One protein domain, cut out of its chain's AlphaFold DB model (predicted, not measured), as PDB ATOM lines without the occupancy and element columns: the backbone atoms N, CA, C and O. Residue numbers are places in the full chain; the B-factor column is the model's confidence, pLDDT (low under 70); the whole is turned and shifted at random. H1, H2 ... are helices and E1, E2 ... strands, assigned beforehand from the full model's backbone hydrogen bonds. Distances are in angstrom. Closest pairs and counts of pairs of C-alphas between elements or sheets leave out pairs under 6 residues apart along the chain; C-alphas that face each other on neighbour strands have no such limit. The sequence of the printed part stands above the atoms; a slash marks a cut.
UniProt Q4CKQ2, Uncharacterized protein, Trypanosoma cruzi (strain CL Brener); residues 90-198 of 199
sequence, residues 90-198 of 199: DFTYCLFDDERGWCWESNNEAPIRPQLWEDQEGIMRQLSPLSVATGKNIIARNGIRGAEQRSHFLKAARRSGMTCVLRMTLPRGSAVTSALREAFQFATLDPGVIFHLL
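AT A GLANCE: This is residues 90 to 198 of the 199 residues of an uncharacterized protein of Trypanosoma cruzi (strain CL Brener) (UniProt Q4CKQ2). A nearly flat three-stranded sheet, E2, E1 and E5, makes a wall towards one end of the longest axis, and the small hairpin of E3 and E4 lies over one face of it with E4 near E5. Four short helices are scattered loosely round these strands: H3 grazes the sheet near E5, H1 follows the small hairpin away from the sheet, and H2 and H4 lie together beyond E5, at the end away from E2. The printed part has 109 residues, with five named strands and four named helices in the order E1, E2, E3, E4, H1, H2, E5, H3, H4; the class is mixed, helices and strands, and under half of the residues are in named elements. Both sheets, E2 - E1 - E5 and E3 - E4, are antiparallel. The whole is compact, with a radius of gyration of the C-alphas of 15.1 A, and spans 43 by 36 by 34 A.

IN THESE COORDINATES: E1, residues 90 to 97, begins at C-alpha 90 at (141.433, 204.419, 138.265) and is 23.5 A long. E2 is residues 102 to 105, E3 residues 116 to 118 and E4 residues 124 to 126. H1 is residues 129 to 134, and H2, residues 147 to 154, is 10.3 A long. E5, residues 163 to 169, begins at C-alpha 163 at (123.113, 201.848, 145.349) and is 20.1 A long. H3, residues 176 to 184, is 12.0 A long. H4, residues 191 to 196, ends at C-alpha 196 at (119.396, 226.899, 155.815).

HOW THE PARTS SIT: In the larger sheet E1 is the inner strand. E1 and E2 form an antiparallel hairpin, at 177 degrees between their directions, with N 104 and O 95 within hydrogen-bond range at 2.8 A. E1 and E5 are antiparallel at 173 degrees, with N 92 and O 167 at 2.8 A and N 163 and O 96 at 2.8 A. The hairpin of E3 and E4 is antiparallel at 138 degrees, with N 117 and O 125 at 2.9 A. E4 and E5 are near each other, with 6 pairs of C-alphas within 10 A. H3 only grazes the sheet, with its residues 176 to 180, and is only just on it, with 5 pairs of C-alphas within 10 A. H1, H2 and H4 are not on the sheet. H2 and H4 are close but not clearly touching, at a steep tilt of 56 degrees, opposite ways; their closest C-alphas, of Phe 153 and Pro 191, are 8.0 A apart. In H1, H2, H3 and H4 every O i to N i+4 pair is within hydrogen-bond range.

THE WHOLE: The two C-alphas farthest apart, of Glu 109 and Leu 198, are 43.9 A apart. The printed part has no cut. The link from H1 to H2, residues 135 to 146, is long. The mean pLDDT of the printed part is 79.7, and residues 137 to 145 and 186 to 198 are under 70.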
ATOM      1  N   ASP A  90     141.815 205.639 137.536       89.15
ATOM      2  CA  ASP A  90     141.433 204.419 138.265       89.15
ATOM      3  C   ASP A  90     139.920 204.335 138.547       89.15
ATOM      4  O   ASP A  90     139.482 203.876 139.604       89.15
ATOM      5  N   PHE A  91     139.112 204.851 137.613       90.86
ATOM      6  CA  PHE A  91     137.665 204.916 137.766       90.86
ATOM      7  C   PHE A  91     137.074 203.508 137.745       90.86
ATOM      8  O   PHE A  91     137.207 202.775 136.768       90.86
ATOM      9  N   THR A  92     136.403 203.147 138.832       92.71
ATOM     10  CA  THR A  92     135.671 201.891 138.982       92.71
ATOM     11  C   THR A  92     134.352 202.158 139.690       92.71
ATOM     12  O   THR A  92     134.254 203.087 140.496       92.71
ATOM     13  N   TYR A  93     133.327 201.370 139.386       93.02
ATOM     14  CA  TYR A  93     132.031 201.486 140.037       93.02
ATOM     15  C   TYR A  93     131.390 200.127 140.285       93.02
ATOM     16  O   TYR A  93     131.607 199.174 139.540       93.02
ATOM     17  N   CYS A  94     130.588 200.082 141.340       94.08
ATOM     18  CA  CYS A  94     129.722 198.973 141.689       94.08
ATOM     19  C   CYS A  94     128.300 199.505 141.797       94.08
ATOM     20  O   CYS A  94     128.059 200.529 142.443       94.08
ATOM     21  N   LEU A  95     127.376 198.827 141.135       93.83
ATOM     22  CA  LEU A  95     125.959 199.134 141.146       93.83
ATOM     23  C   LEU A  95     125.225 197.890 141.628       93.83
ATOM     24  O   LEU A  95     125.349 196.833 141.018       93.83
ATOM     25  N   PHE A  96     124.496 198.001 142.729       92.90
ATOM     26  CA  PHE A  96     123.824 196.855 143.326       92.90
ATOM     27  C   PHE A  96     122.451 197.224 143.873       92.90
ATOM     28  O   PHE A  96     122.194 198.372 144.230       92.90
ATOM     29  N   ASP A  97     121.577 196.230 143.916       92.10
ATOM     30  CA  ASP A  97     120.258 196.275 144.531       92.10
ATOM     31  C   ASP A  97     120.125 195.013 145.390       92.10
ATOM     32  O   ASP A  97     119.962 193.903 144.868       92.10
ATOM     33  N   ASP A  98     120.266 195.189 146.706       87.34
ATOM     34  CA  ASP A  98     120.258 194.081 147.661       87.34
ATOM     35  C   ASP A  98     118.869 193.427 147.769       87.34
ATOM     36  O   ASP A  98     118.789 192.222 147.998       87.34
ATOM     37  N   GLU A  99     117.777 194.166 147.523       88.42
ATOM     38  CA  GLU A  99     116.413 193.608 147.527       88.42
ATOM     39  C   GLU A  99     116.184 192.684 146.326       88.42
ATOM     40  O   GLU A  99     115.473 191.683 146.425       88.42
ATOM     41  N   ARG A 100     116.799 193.007 145.183       90.30
ATOM     42  CA  ARG A 100     116.696 192.218 143.946       90.30
ATOM     43  C   ARG A 100     117.796 191.166 143.789       90.30
ATOM     44  O   ARG A 100     117.746 190.395 142.834       90.30
ATOM     45  N   GLY A 101     118.794 191.142 144.676       90.12
ATOM     46  CA  GLY A 101     119.940 190.230 144.591       90.12
ATOM     47  C   GLY A 101     120.839 190.478 143.374       90.12
ATOM     48  O   GLY A 101     121.493 189.557 142.885       90.12
ATOM     49  N   TRP A 102     120.853 191.705 142.852       92.26
ATOM     50  CA  TRP A 102     121.601 192.066 141.650       92.26
ATOM     51  C   TRP A 102     122.816 192.929 142.000       92.26
ATOM     52  O   TRP A 102     122.724 193.859 142.796       92.26
ATOM     53  N   CYS A 103     123.960 192.631 141.385       94.03
ATOM     54  CA  CYS A 103     125.202 193.377 141.550       94.03
ATOM     55  C   CYS A 103     125.964 193.402 140.224       94.03
ATOM     56  O   CYS A 103     126.100 192.376 139.556       94.03
ATOM     57  N   TRP A 104     126.469 194.572 139.855       95.08
ATOM     58  CA  TRP A 104     127.280 194.788 138.672       95.08
ATOM     59  C   TRP A 104     128.544 195.561 139.048       95.08
ATOM     60  O   TRP A 104     128.480 196.625 139.665       95.08
ATOM     61  N   GLU A 105     129.696 195.025 138.659       95.72
ATOM     62  CA  GLU A 105     131.019 195.594 138.907       95.72
ATOM     63  C   GLU A 105     131.645 196.023 137.581       95.72
ATOM     64  O   GLU A 105     131.662 195.266 136.610       95.72
ATOM     65  N   SER A 106     132.221 197.223 137.543       95.17
ATOM     66  CA  SER A 106     132.919 197.704 136.349       95.17
ATOM     67  C   SER A 106     134.293 197.063 136.159       95.17
ATOM     68  O   SER A 106     134.878 197.176 135.085       95.17
ATOM     69  N   ASN A 107     134.861 196.491 137.223       92.31
ATOM     70  CA  ASN A 107     136.184 195.885 137.224       92.31
ATOM     71  C   ASN A 107     136.202 194.661 138.149       92.31
ATOM     72  O   ASN A 107     136.262 194.793 139.371       92.31
ATOM     73  N   ASN A 108     136.207 193.477 137.539       92.25
ATOM     74  CA  ASN A 108     136.221 192.200 138.254       92.25
ATOM     75  C   ASN A 108     137.584 191.861 138.879       92.25
ATOM     76  O   ASN A 108     137.640 191.016 139.768       92.25
ATOM     77  N   GLU A 109     138.675 192.507 138.457       92.87
ATOM     78  CA  GLU A 109     140.011 192.297 139.039       92.87
ATOM     79  C   GLU A 109     140.171 193.021 140.385       92.87
ATOM     80  O   GLU A 109     140.970 192.618 141.228       92.87
ATOM     81  N   ALA A 110     139.396 194.085 140.610       89.42
ATOM     82  CA  ALA A 110     139.426 194.881 141.834       89.42
ATOM     83  C   ALA A 110     138.006 195.299 142.272       89.42
ATOM     84  O   ALA A 110     137.724 196.505 142.330       89.42
ATOM     85  N   PRO A 111     137.120 194.337 142.592       92.18
ATOM     86  CA  PRO A 111     135.707 194.600 142.855       92.18
ATOM     87  C   PRO A 111     135.520 195.474 144.097       92.18
ATOM     88  O   PRO A 111     136.289 195.394 145.064       92.18
ATOM     89  N   ILE A 112     134.491 196.320 144.081       93.37
ATOM     90  CA  ILE A 112     134.198 197.234 145.190       93.37
ATOM     91  C   ILE A 112     133.331 196.544 146.248       93.37
ATOM     92  O   ILE A 112     133.628 196.691 147.434       93.37
ATOM     93  N   ARG A 113     132.304 195.775 145.856       92.94
ATOM     94  CA  ARG A 113     131.298 195.181 146.760       92.94
ATOM     95  C   ARG A 113     131.893 194.439 147.962       92.94
ATOM     96  O   ARG A 113     131.415 194.703 149.065       92.94
ATOM     97  N   PRO A 114     132.931 193.586 147.818       92.17
ATOM     98  CA  PRO A 114     133.500 192.853 148.954       92.17
ATOM     99  C   PRO A 114     134.216 193.746 149.976       92.17
ATOM    100  O   PRO A 114     134.479 193.318 151.092       92.17
ATOM    101  N   GLN A 115     134.562 194.978 149.591       90.03
ATOM    102  CA  GLN A 115     135.250 195.954 150.441       90.03
ATOM    103  C   GLN A 115     134.271 196.871 151.184       90.03
ATOM    104  O   GLN A 115     134.700 197.752 151.936       90.03
ATOM    105  N   LEU A 116     132.970 196.725 150.919       91.00
ATOM    106  CA  LEU A 116     131.943 197.535 151.547       91.00
ATOM    107  C   LEU A 116     131.576 196.974 152.918       91.00
ATOM    108  O   LEU A 116     131.490 195.764 153.109       91.00
ATOM    109  N   TRP A 117     131.305 197.873 153.853       89.10
ATOM    110  CA  TRP A 117     130.807 197.557 155.186       89.10
ATOM    111  C   TRP A 117     129.629 198.469 155.514       89.10
ATOM    112  O   TRP A 117     129.564 199.601 155.032       89.10
ATOM    113  N   GLU A 118     128.697 197.977 156.320       88.25
ATOM    114  CA  GLU A 118     127.576 198.769 156.818       88.25
ATOM    115  C   GLU A 118     127.990 199.486 158.103       88.25
ATOM    116  O   GLU A 118     128.527 198.870 159.029       88.25
ATOM    117  N   ASP A 119     127.792 200.802 158.152       84.80
ATOM    118  CA  ASP A 119     128.090 201.578 159.349       84.80
ATOM    119  C   ASP A 119     126.978 201.515 160.407       84.80
ATOM    120  O   ASP A 119     125.900 200.970 160.197       84.80
ATOM    121  N   GLN A 120     127.229 202.130 161.567       81.98
ATOM    122  CA  GLN A 120     126.257 202.210 162.669       81.98
ATOM    123  C   GLN A 120     124.951 202.939 162.293       81.98
ATOM    124  O   GLN A 120     123.990 202.908 163.054       81.98
ATOM    125  N   GLU A 121     124.919 203.636 161.156       79.99
ATOM    126  CA  GLU A 121     123.776 204.400 160.657       79.99
ATOM    127  C   GLU A 121     123.044 203.666 159.514       79.99
ATOM    128  O   GLU A 121     122.126 204.257 158.926       79.99
ATOM    129  N   GLY A 122     123.437 202.420 159.209       82.47
ATOM    130  CA  GLY A 122     122.856 201.560 158.177       82.47
ATOM    131  C   GLY A 122     123.299 201.895 156.752       82.47
ATOM    132  O   GLY A 122     122.576 201.637 155.795       82.47
ATOM    133  N   ILE A 123     124.438 202.577 156.589       84.10
ATOM    134  CA  ILE A 123     124.928 203.032 155.286       84.10
ATOM    135  C   ILE A 123     126.096 202.164 154.835       84.10
ATOM    136  O   ILE A 123     127.105 202.059 155.533       84.10
ATOM    137  N   MET A 124     126.007 201.635 153.615       86.18
ATOM    138  CA  MET A 124     127.127 200.959 152.964       86.18
ATOM    139  C   MET A 124     128.249 201.955 152.653       86.18
ATOM    140  O   MET A 124     128.061 202.948 151.943       86.18
ATOM    141  N   ARG A 125     129.445 201.689 153.172       85.43
ATOM    142  CA  ARG A 125     130.638 202.520 153.000       85.43
ATOM    143  C   ARG A 125     131.812 201.710 152.492       85.43
ATOM    144  O   ARG A 125     131.955 200.536 152.801       85.43
ATOM    145  N   GLN A 126     132.713 202.390 151.794       85.14
ATOM    146  CA  GLN A 126     134.059 201.899 151.524       85.14
ATOM    147  C   GLN A 126     135.043 202.620 152.448       85.14
ATOM    148  O   GLN A 126     134.937 203.833 152.658       85.14
ATOM    149  N   LEU A 127     136.002 201.887 153.013       80.13
ATOM    150  CA  LEU A 127     137.032 202.482 153.858       80.13
ATOM    151  C   LEU A 127     137.897 203.443 153.024       80.13
ATOM    152  O   LEU A 127     138.435 203.062 151.983       80.13
ATOM    153  N   SER A 128     138.031 204.700 153.457       76.76
ATOM    154  CA  SER A 128     138.873 205.648 152.719       76.76
ATOM    155  C   SER A 128     140.356 205.276 152.863       76.76
ATOM    156  O   SER A 128     140.775 204.884 153.957       76.76
ATOM    157  N   PRO A 129     141.193 205.480 151.827       76.69
ATOM    158  CA  PRO A 129     142.642 205.306 151.954       76.69
ATOM    159  C   PRO A 129     143.240 206.141 153.095       76.69
ATOM    160  O   PRO A 129     144.176 205.718 153.769       76.69
ATOM    161  N   LEU A 130     142.653 207.312 153.371       73.96
ATOM    162  CA  LEU A 130     143.055 208.161 154.490       73.96
ATOM    163  C   LEU A 130     142.701 207.539 155.848       73.96
ATOM    164  O   LEU A 130     143.483 207.661 156.786       73.96
ATOM    165  N   SER A 131     141.564 206.848 155.967       78.05
ATOM    166  CA  SER A 131     141.205 206.102 157.180       78.05
ATOM    167  C   SER A 131     142.177 204.953 157.429       78.05
ATOM    168  O   SER A 131     142.560 204.743 158.574       78.05
ATOM    169  N   VAL A 132     142.617 204.252 156.377       79.49
ATOM    170  CA  VAL A 132     143.658 203.213 156.483       79.49
ATOM    171  C   VAL A 132     144.970 203.817 156.986       79.49
ATOM    172  O   VAL A 132     145.585 203.281 157.900       79.49
ATOM    173  N   ALA A 133     145.373 204.966 156.436       80.84
ATOM    174  CA  ALA A 133     146.631 205.616 156.798       80.84
ATOM    175  C   ALA A 133     146.624 206.275 158.190       80.84
ATOM    176  O   ALA A 133     147.671 206.396 158.816       80.84
ATOM    177  N   THR A 134     145.469 206.752 158.666       81.32
ATOM    178  CA  THR A 134     145.380 207.566 159.897       81.32
ATOM    179  C   THR A 134     144.696 206.867 161.067       81.32
ATOM    180  O   THR A 134     144.717 207.399 162.175       81.32
ATOM    181  N   GLY A 135     144.021 205.737 160.833       77.20
ATOM    182  CA  GLY A 135     143.140 205.091 161.810       77.20
ATOM    183  C   GLY A 135     141.886 205.906 162.162       77.20
ATOM    184  O   GLY A 135     141.101 205.489 163.009       77.20
ATOM    185  N   LYS A 136     141.676 207.075 161.539       70.51
ATOM    186  CA  LYS A 136     140.537 207.957 161.816       70.51
ATOM    187  C   LYS A 136     139.462 207.771 160.756       70.51
ATOM    188  O   LYS A 136     139.675 208.068 159.582       70.51
ATOM    189  N   ASN A 137     138.275 207.360 161.191       62.70
ATOM    190  CA  ASN A 137     137.110 207.319 160.321       62.70
ATOM    191  C   ASN A 137     136.520 208.735 160.199       62.70
ATOM    192  O   ASN A 137     135.885 209.249 161.121       62.70
ATOM    193  N   ILE A 138     136.783 209.409 159.079       58.70
ATOM    194  CA  ILE A 138     136.304 210.777 158.841       58.70
ATOM    195  C   ILE A 138     134.875 210.697 158.295       58.70
ATOM    196  O   ILE A 138     134.649 210.771 157.090       58.70
ATOM    197  N   ILE A 139     133.901 210.508 159.186       59.89
ATOM    198  CA  ILE A 139     132.474 210.475 158.817       59.89
ATOM    199  C   ILE A 139     131.850 211.882 158.876       59.89
ATOM    200  O   ILE A 139     130.868 212.169 158.191       59.89
ATOM    201  N   ALA A 140     132.425 212.803 159.653       52.68
ATOM    202  CA  ALA A 140     131.836 214.121 159.861       52.68
ATOM    203  C   ALA A 140     132.153 215.084 158.700       52.68
ATOM    204  O   ALA A 140     133.273 215.582 158.575       52.68
ATOM    205  N   ARG A 141     131.148 215.394 157.868       59.82
ATOM    206  CA  ARG A 141     131.170 216.603 157.029       59.82
ATOM    207  C   ARG A 141     131.040 217.832 157.930       59.82
ATOM    208  O   ARG A 141     130.197 217.851 158.828       59.82
ATOM    209  N   ASN A 142     131.834 218.869 157.661       60.10
ATOM    210  CA  ASN A 142     131.676 220.169 158.317       60.10
ATOM    211  C   ASN A 142     130.216 220.643 158.220       60.10
ATOM    212  O   ASN A 142     129.625 220.604 157.145       60.10
ATOM    213  N   GLY A 143     129.654 221.092 159.345       64.02
ATOM    214  CA  GLY A 143     128.294 221.641 159.426       64.02
ATOM    215  C   GLY A 143     127.241 220.699 160.012       64.02
ATOM    216  O   GLY A 143     126.274 221.194 160.577       64.02
ATOM    217  N   ILE A 144     127.447 219.377 159.983       67.28
ATOM    218  CA  ILE A 144     126.529 218.420 160.620       67.28
ATOM    219  C   ILE A 144     126.888 218.311 162.105       67.28
ATOM    220  O   ILE A 144     127.914 217.730 162.465       67.28
ATOM    221  N   ARG A 145     126.056 218.886 162.972       68.65
ATOM    222  CA  ARG A 145     126.223 218.880 164.428       68.65
ATOM    223  C   ARG A 145     125.043 218.147 165.067       68.65
ATOM    224  O   ARG A 145     123.951 218.685 165.182       68.65
ATOM    225  N   GLY A 146     125.281 216.911 165.498       75.78
ATOM    226  CA  GLY A 146     124.298 216.100 166.225       75.78
ATOM    227  C   GLY A 146     123.666 214.975 165.404       75.78
ATOM    228  O   GLY A 146     123.808 214.899 164.182       75.78
ATOM    229  N   ALA A 147     122.994 214.064 166.111       79.72
ATOM    230  CA  ALA A 147     122.403 212.857 165.535       79.72
ATOM    231  C   ALA A 147     121.214 213.163 164.611       79.72
ATOM    232  O   ALA A 147     121.096 212.555 163.553       79.72
ATOM    233  N   GLU A 148     120.378 214.144 164.960       81.10
ATOM    234  CA  GLU A 148     119.199 214.526 164.172       81.10
ATOM    235  C   GLU A 148     119.590 215.058 162.786       81.10
ATOM    236  O   GLU A 148     119.173 214.514 161.764       81.10
ATOM    237  N   GLN A 149     120.486 216.051 162.738       75.08
ATOM    238  CA  GLN A 149     120.996 216.608 161.481       75.08
ATOM    239  C   GLN A 149     121.667 215.540 160.614       75.08
ATOM    240  O   GLN A 149     121.487 215.520 159.395       75.08
ATOM    241  N   ARG A 150     122.417 214.625 161.242       77.03
ATOM    242  CA  ARG A 150     123.039 213.493 160.551       77.03
ATOM    243  C   ARG A 150     121.988 212.544 159.979       77.03
ATOM    244  O   ARG A 150     122.100 212.165 158.819       77.03
ATOM    245  N   SER A 151     120.957 212.211 160.751       79.25
ATOM    246  CA  SER A 151     119.862 211.342 160.316       79.25
ATOM    247  C   SER A 151     119.105 211.936 159.121       79.25
ATOM    248  O   SER A 151     118.896 211.246 158.123       79.25
ATOM    249  N   HIS A 152     118.781 213.234 159.160       78.21
ATOM    250  CA  HIS A 152     118.161 213.939 158.032       78.21
ATOM    251  C   HIS A 152     119.049 213.937 156.788       78.21
ATOM    252  O   HIS A 152     118.577 213.633 155.692       78.21
ATOM    253  N   PHE A 153     120.340 214.223 156.960       75.36
ATOM    254  CA  PHE A 153     121.306 214.237 155.868       75.36
ATOM    255  C   PHE A 153     121.482 212.855 155.219       75.36
ATOM    256  O   PHE A 153     121.584 212.747 153.998       75.36
ATOM    257  N   LEU A 154     121.485 211.786 156.019       79.08
ATOM    258  CA  LEU A 154     121.648 210.410 155.543       79.08
ATOM    259  C   LEU A 154     120.341 209.769 155.059       79.08
ATOM    260  O   LEU A 154     120.387 208.695 154.466       79.08
ATOM    261  N   LYS A 155     119.182 210.416 155.246       80.64
ATOM    262  CA  LYS A 155     117.863 209.854 154.903       80.64
ATOM    263  C   LYS A 155     117.783 209.343 153.464       80.64
ATOM    264  O   LYS A 155     117.191 208.297 153.230       80.64
ATOM    265  N   ALA A 156     118.368 210.062 152.504       77.96
ATOM    266  CA  ALA A 156     118.373 209.635 151.105       77.96
ATOM    267  C   ALA A 156     119.222 208.373 150.878       77.96
ATOM    268  O   ALA A 156     118.829 207.525 150.089       77.96
ATOM    269  N   ALA A 157     120.336 208.228 151.602       77.16
ATOM    270  CA  ALA A 157     121.226 207.074 151.501       77.16
ATOM    271  C   ALA A 157     120.658 205.804 152.165       77.16
ATOM    272  O   ALA A 157     121.157 204.721 151.895       77.16
ATOM    273  N   ARG A 158     119.619 205.931 153.007       76.92
ATOM    274  CA  ARG A 158     118.885 204.802 153.618       76.92
ATOM    275  C   ARG A 158     117.690 204.315 152.798       76.92
ATOM    276  O   ARG A 158     117.021 203.373 153.210       76.92
ATOM    277  N   ARG A 159     117.323 205.012 151.717       78.43
ATOM    278  CA  ARG A 159     116.184 204.591 150.892       78.43
ATOM    279  C   ARG A 159     116.535 203.288 150.184       78.43
ATOM    280  O   ARG A 159     117.655 203.144 149.705       78.43
ATOM    281  N   SER A 160     115.563 202.385 150.098       78.10
ATOM    282  CA  SER A 160     115.697 201.174 149.301       78.10
ATOM    283  C   SER A 160     115.852 201.487 147.812       78.10
ATOM    284  O   SER A 160     115.457 202.556 147.328       78.10
ATOM    285  N   GLY A 161     116.440 200.533 147.095       84.53
ATOM    286  CA  GLY A 161     116.690 200.594 145.662       84.53
ATOM    287  C   GLY A 161     118.164 200.417 145.316       84.53
ATOM    288  O   GLY A 161     118.950 199.843 146.069       84.53
ATOM    289  N   MET A 162     118.539 200.920 144.143       87.95
ATOM    290  CA  MET A 162     119.885 200.755 143.608       87.95
ATOM    291  C   MET A 162     120.884 201.689 144.295       87.95
ATOM    292  O   MET A 162     120.724 202.911 144.287       87.95
ATOM    293  N   THR A 163     121.967 201.116 144.810       88.00
ATOM    294  CA  THR A 163     123.113 201.848 145.349       88.00
ATOM    295  C   THR A 163     124.267 201.818 144.355       88.00
ATOM    296  O   THR A 163     124.663 200.758 143.874       88.00
ATOM    297  N   CYS A 164     124.833 202.991 144.065       89.01
ATOM    298  CA  CYS A 164     126.031 203.132 143.242       89.01
ATOM    299  C   CYS A 164     127.208 203.596 144.103       89.01
ATOM    300  O   CYS A 164     127.164 204.680 144.690       89.01
ATOM    301  N   VAL A 165     128.274 202.801 144.147       89.52
ATOM    302  CA  VAL A 165     129.543 203.181 144.772       89.52
ATOM    303  C   VAL A 165     130.572 203.413 143.680       89.52
ATOM    304  O   VAL A 165     130.790 202.556 142.828       89.52
ATOM    305  N   LEU A 166     131.218 204.577 143.717       89.65
ATOM    306  CA  LEU A 166     132.234 204.975 142.749       89.65
ATOM    307  C   LEU A 166     133.573 205.146 143.458       89.65
ATOM    308  O   LEU A 166     133.661 205.835 144.477       89.65
ATOM    309  N   ARG A 167     134.630 204.581 142.878       88.76
ATOM    310  CA  ARG A 167     136.015 204.776 143.301       88.76
ATOM    311  C   ARG A 167     136.785 205.409 142.154       88.76
ATOM    312  O   ARG A 167     136.772 204.907 141.037       88.76
ATOM    313  N   MET A 168     137.435 206.532 142.432       89.65
ATOM    314  CA  MET A 168     138.214 207.268 141.443       89.65
ATOM    315  C   MET A 168     139.296 208.106 142.115       89.65
ATOM    316  O   MET A 168     139.120 208.578 143.240       89.65
ATOM    317  N   THR A 169     140.375 208.356 141.388       89.26
ATOM    318  CA  THR A 169     141.458 209.245 141.801       89.26
ATOM    319  C   THR A 169     141.330 210.573 141.062       89.26
ATOM    320  O   THR A 169     141.363 210.629 139.831       89.26
ATOM    321  N   LEU A 170     141.214 211.664 141.818       87.90
ATOM    322  CA  LEU A 170     141.170 213.026 141.288       87.90
ATOM    323  C   LEU A 170     142.436 213.795 141.690       87.90
ATOM    324  O   LEU A 170     142.916 213.644 142.816       87.90
ATOM    325  N   PRO A 171     142.985 214.648 140.809       85.10
ATOM    326  CA  PRO A 171     144.092 215.511 141.178       85.10
ATOM    327  C   PRO A 171     143.650 216.533 142.227       85.10
ATOM    328  O   PRO A 171     142.488 216.953 142.283       85.10
ATOM    329  N   ARG A 172     144.611 216.982 143.038       79.64
ATOM    330  CA  ARG A 172     144.396 218.013 144.058       79.64
ATOM    331  C   ARG A 172     143.680 219.234 143.465       79.64
ATOM    332  O   ARG A 172     144.031 219.701 142.386       79.64
ATOM    333  N   GLY A 173     142.692 219.754 144.194       78.60
ATOM    334  CA  GLY A 173     141.878 220.898 143.766       78.60
ATOM    335  C   GLY A 173     140.679 220.533 142.884       78.60
ATOM    336  O   GLY A 173     139.895 221.414 142.546       78.60
ATOM    337  N   SER A 174     140.499 219.256 142.538       83.76
ATOM    338  CA  SER A 174     139.294 218.766 141.856       83.76
ATOM    339  C   SER A 174     138.297 218.206 142.865       83.76
ATOM    340  O   SER A 174     138.679 217.479 143.781       83.76
ATOM    341  N   ALA A 175     137.019 218.545 142.705       81.85
ATOM    342  CA  ALA A 175     135.952 218.077 143.580       81.85
ATOM    343  C   ALA A 175     135.227 216.881 142.954       81.85
ATOM    344  O   ALA A 175     134.906 216.904 141.765       81.85
ATOM    345  N   VAL A 176     134.909 215.867 143.766       83.23
ATOM    346  CA  VAL A 176     134.126 214.701 143.318       83.23
ATOM    347  C   VAL A 176     132.758 215.113 142.773       83.23
ATOM    348  O   VAL A 176     132.306 214.578 141.770       83.23
ATOM    349  N   THR A 177     132.132 216.133 143.367       82.84
ATOM    350  CA  THR A 177     130.835 216.662 142.929       82.84
ATOM    351  C   THR A 177     130.876 217.223 141.512       82.84
ATOM    352  O   THR A 177     129.905 217.060 140.786       82.84
ATOM    353  N   SER A 178     131.992 217.825 141.083       82.63
ATOM    354  CA  SER A 178     132.152 218.270 139.696       82.63
ATOM    355  C   SER A 178     132.140 217.082 138.735       82.63
ATOM    356  O   SER A 178     131.415 217.123 137.753       82.63
ATOM    357  N   ALA A 179     132.868 216.003 139.043       84.67
ATOM    358  CA  ALA A 179     132.878 214.801 138.206       84.67
ATOM    359  C   ALA A 179     131.497 214.122 138.151       84.67
ATOM    360  O   ALA A 179     131.033 213.741 137.079       84.67
ATOM    361  N   LEU A 180     130.817 214.009 139.297       85.04
ATOM    362  CA  LEU A 180     129.487 213.396 139.373       85.04
ATOM    363  C   LEU A 180     128.417 214.222 138.661       85.04
ATOM    364  O   LEU A 180     127.547 213.646 138.016       85.04
ATOM    365  N   ARG A 181     128.482 215.555 138.744       84.31
ATOM    366  CA  ARG A 181     127.537 216.433 138.047       84.31
ATOM    367  C   ARG A 181     127.601 216.240 136.535       84.31
ATOM    368  O   ARG A 181     126.556 216.194 135.908       84.31
ATOM    369  N   GLU A 182     128.794 216.104 135.960       84.46
ATOM    370  CA  GLU A 182     128.924 215.893 134.511       84.46
ATOM    371  C   GLU A 182     128.384 214.519 134.074       84.46
ATOM    372  O   GLU A 182     127.769 214.411 133.019       84.46
ATOM    373  N   ALA A 183     128.570 213.475 134.889       79.79
ATOM    374  CA  ALA A 183     128.124 212.120 134.552       79.79
ATOM    375  C   ALA A 183     126.619 211.901 134.776       79.79
ATOM    376  O   ALA A 183     125.950 211.286 133.951       79.79
ATOM    377  N   PHE A 184     126.090 212.384 135.898       78.56
ATOM    378  CA  PHE A 184     124.715 212.115 136.315       78.56
ATOM    379  C   PHE A 184     123.760 213.294 136.111       78.56
ATOM    380  O   PHE A 184     122.569 213.166 136.378       78.56
ATOM    381  N   GLN A 185     124.271 214.451 135.686       76.27
ATOM    382  CA  GLN A 185     123.486 215.665 135.440       76.27
ATOM    383  C   GLN A 185     122.681 216.157 136.659       76.27
ATOM    384  O   GLN A 185     121.716 216.906 136.519       76.27
ATOM    385  N   PHE A 186     123.080 215.782 137.881       69.02
ATOM    386  CA  PHE A 186     122.421 216.255 139.098       69.02
ATOM    387  C   PHE A 186     122.883 217.660 139.485       69.02
ATOM    388  O   PHE A 186     124.078 217.950 139.514       69.02
ATOM    389  N   ALA A 187     121.949 218.520 139.889       59.46
ATOM    390  CA  ALA A 187     122.297 219.757 140.576       59.46
ATOM    391  C   ALA A 187     122.925 219.425 141.941       59.46
ATOM    392  O   ALA A 187     122.302 218.780 142.786       59.46
ATOM    393  N   THR A 188     124.165 219.862 142.174       59.65
ATOM    394  CA  THR A 188     124.787 219.762 143.498       59.65
ATOM    395  C   THR A 188     124.020 220.664 144.461       59.65
ATOM    396  O   THR A 188     124.169 221.882 144.417       59.65
ATOM    397  N   LEU A 189     123.216 220.077 145.343       55.87
ATOM    398  CA  LEU A 189     122.654 220.796 146.481       55.87
ATOM    399  C   LEU A 189     123.741 220.904 147.555       55.87
ATOM    400  O   LEU A 189     124.222 219.890 148.068       55.87
ATOM    401  N   ASP A 190     124.161 222.129 147.864       58.43
ATOM    402  CA  ASP A 190     125.059 222.383 148.986       58.43
ATOM    403  C   ASP A 190     124.351 221.959 150.292       58.43
ATOM    404  O   ASP A 190     123.220 222.390 150.538       58.43
ATOM    405  N   PRO A 191     124.962 221.115 151.145       55.77
ATOM    406  CA  PRO A 191     124.356 220.731 152.417       55.77
ATOM    407  C   PRO A 191     123.990 221.936 153.293       55.77
ATOM    408  O   PRO A 191     122.983 221.894 153.988       55.77
ATOM    409  N   GLY A 192     124.761 223.022 153.240       56.83
ATOM    410  CA  GLY A 192     124.463 224.290 153.897       56.83
ATOM    411  C   GLY A 192     123.176 224.943 153.393       56.83
ATOM    412  O   GLY A 192     122.444 225.496 154.206       56.83
ATOM    413  N   VAL A 193     122.836 224.803 152.105       53.42
ATOM    414  CA  VAL A 193     121.533 225.239 151.565       53.42
ATOM    415  C   VAL A 193     120.409 224.370 152.127       53.42
ATOM    416  O   VAL A 193     119.398 224.905 152.570       53.42
ATOM    417  N   ILE A 194     120.609 223.049 152.211       53.95
ATOM    418  CA  ILE A 194     119.639 222.147 152.855       53.95
ATOM    419  C   ILE A 194     119.436 222.545 154.326       53.95
ATOM    420  O   ILE A 194     118.304 222.618 154.787       53.95
ATOM    421  N   PHE A 195     120.506 222.857 155.059       57.35
ATOM    422  CA  PHE A 195     120.406 223.242 156.469       57.35
ATOM    423  C   PHE A 195     119.888 224.666 156.697       57.35
ATOM    424  O   PHE A 195     119.298 224.918 157.744       57.35
ATOM    425  N   HIS A 196     120.063 225.596 155.755       57.12
ATOM    426  CA  HIS A 196     119.396 226.899 155.815       57.12
ATOM    427  C   HIS A 196     117.892 226.798 155.564       57.12
ATOM    428  O   HIS A 196     117.149 227.563 156.161       57.12
ATOM    429  N   LEU A 197     117.443 225.831 154.759       51.78
ATOM    430  CA  LEU A 197     116.018 225.558 154.539       51.78
ATOM    431  C   LEU A 197     115.347 224.807 155.706       51.78
ATOM    432  O   LEU A 197     114.128 224.673 155.711       51.78
ATOM    433  N   LEU A 198     116.123 224.296 156.671       54.34
ATOM    434  CA  LEU A 198     115.632 223.584 157.862       54.34
ATOM    435  C   LEU A 198     115.582 224.465 159.128       54.34
ATOM    436  O   LEU A 198     115.397 223.935 160.223       54.34
TER     437      LEU A 198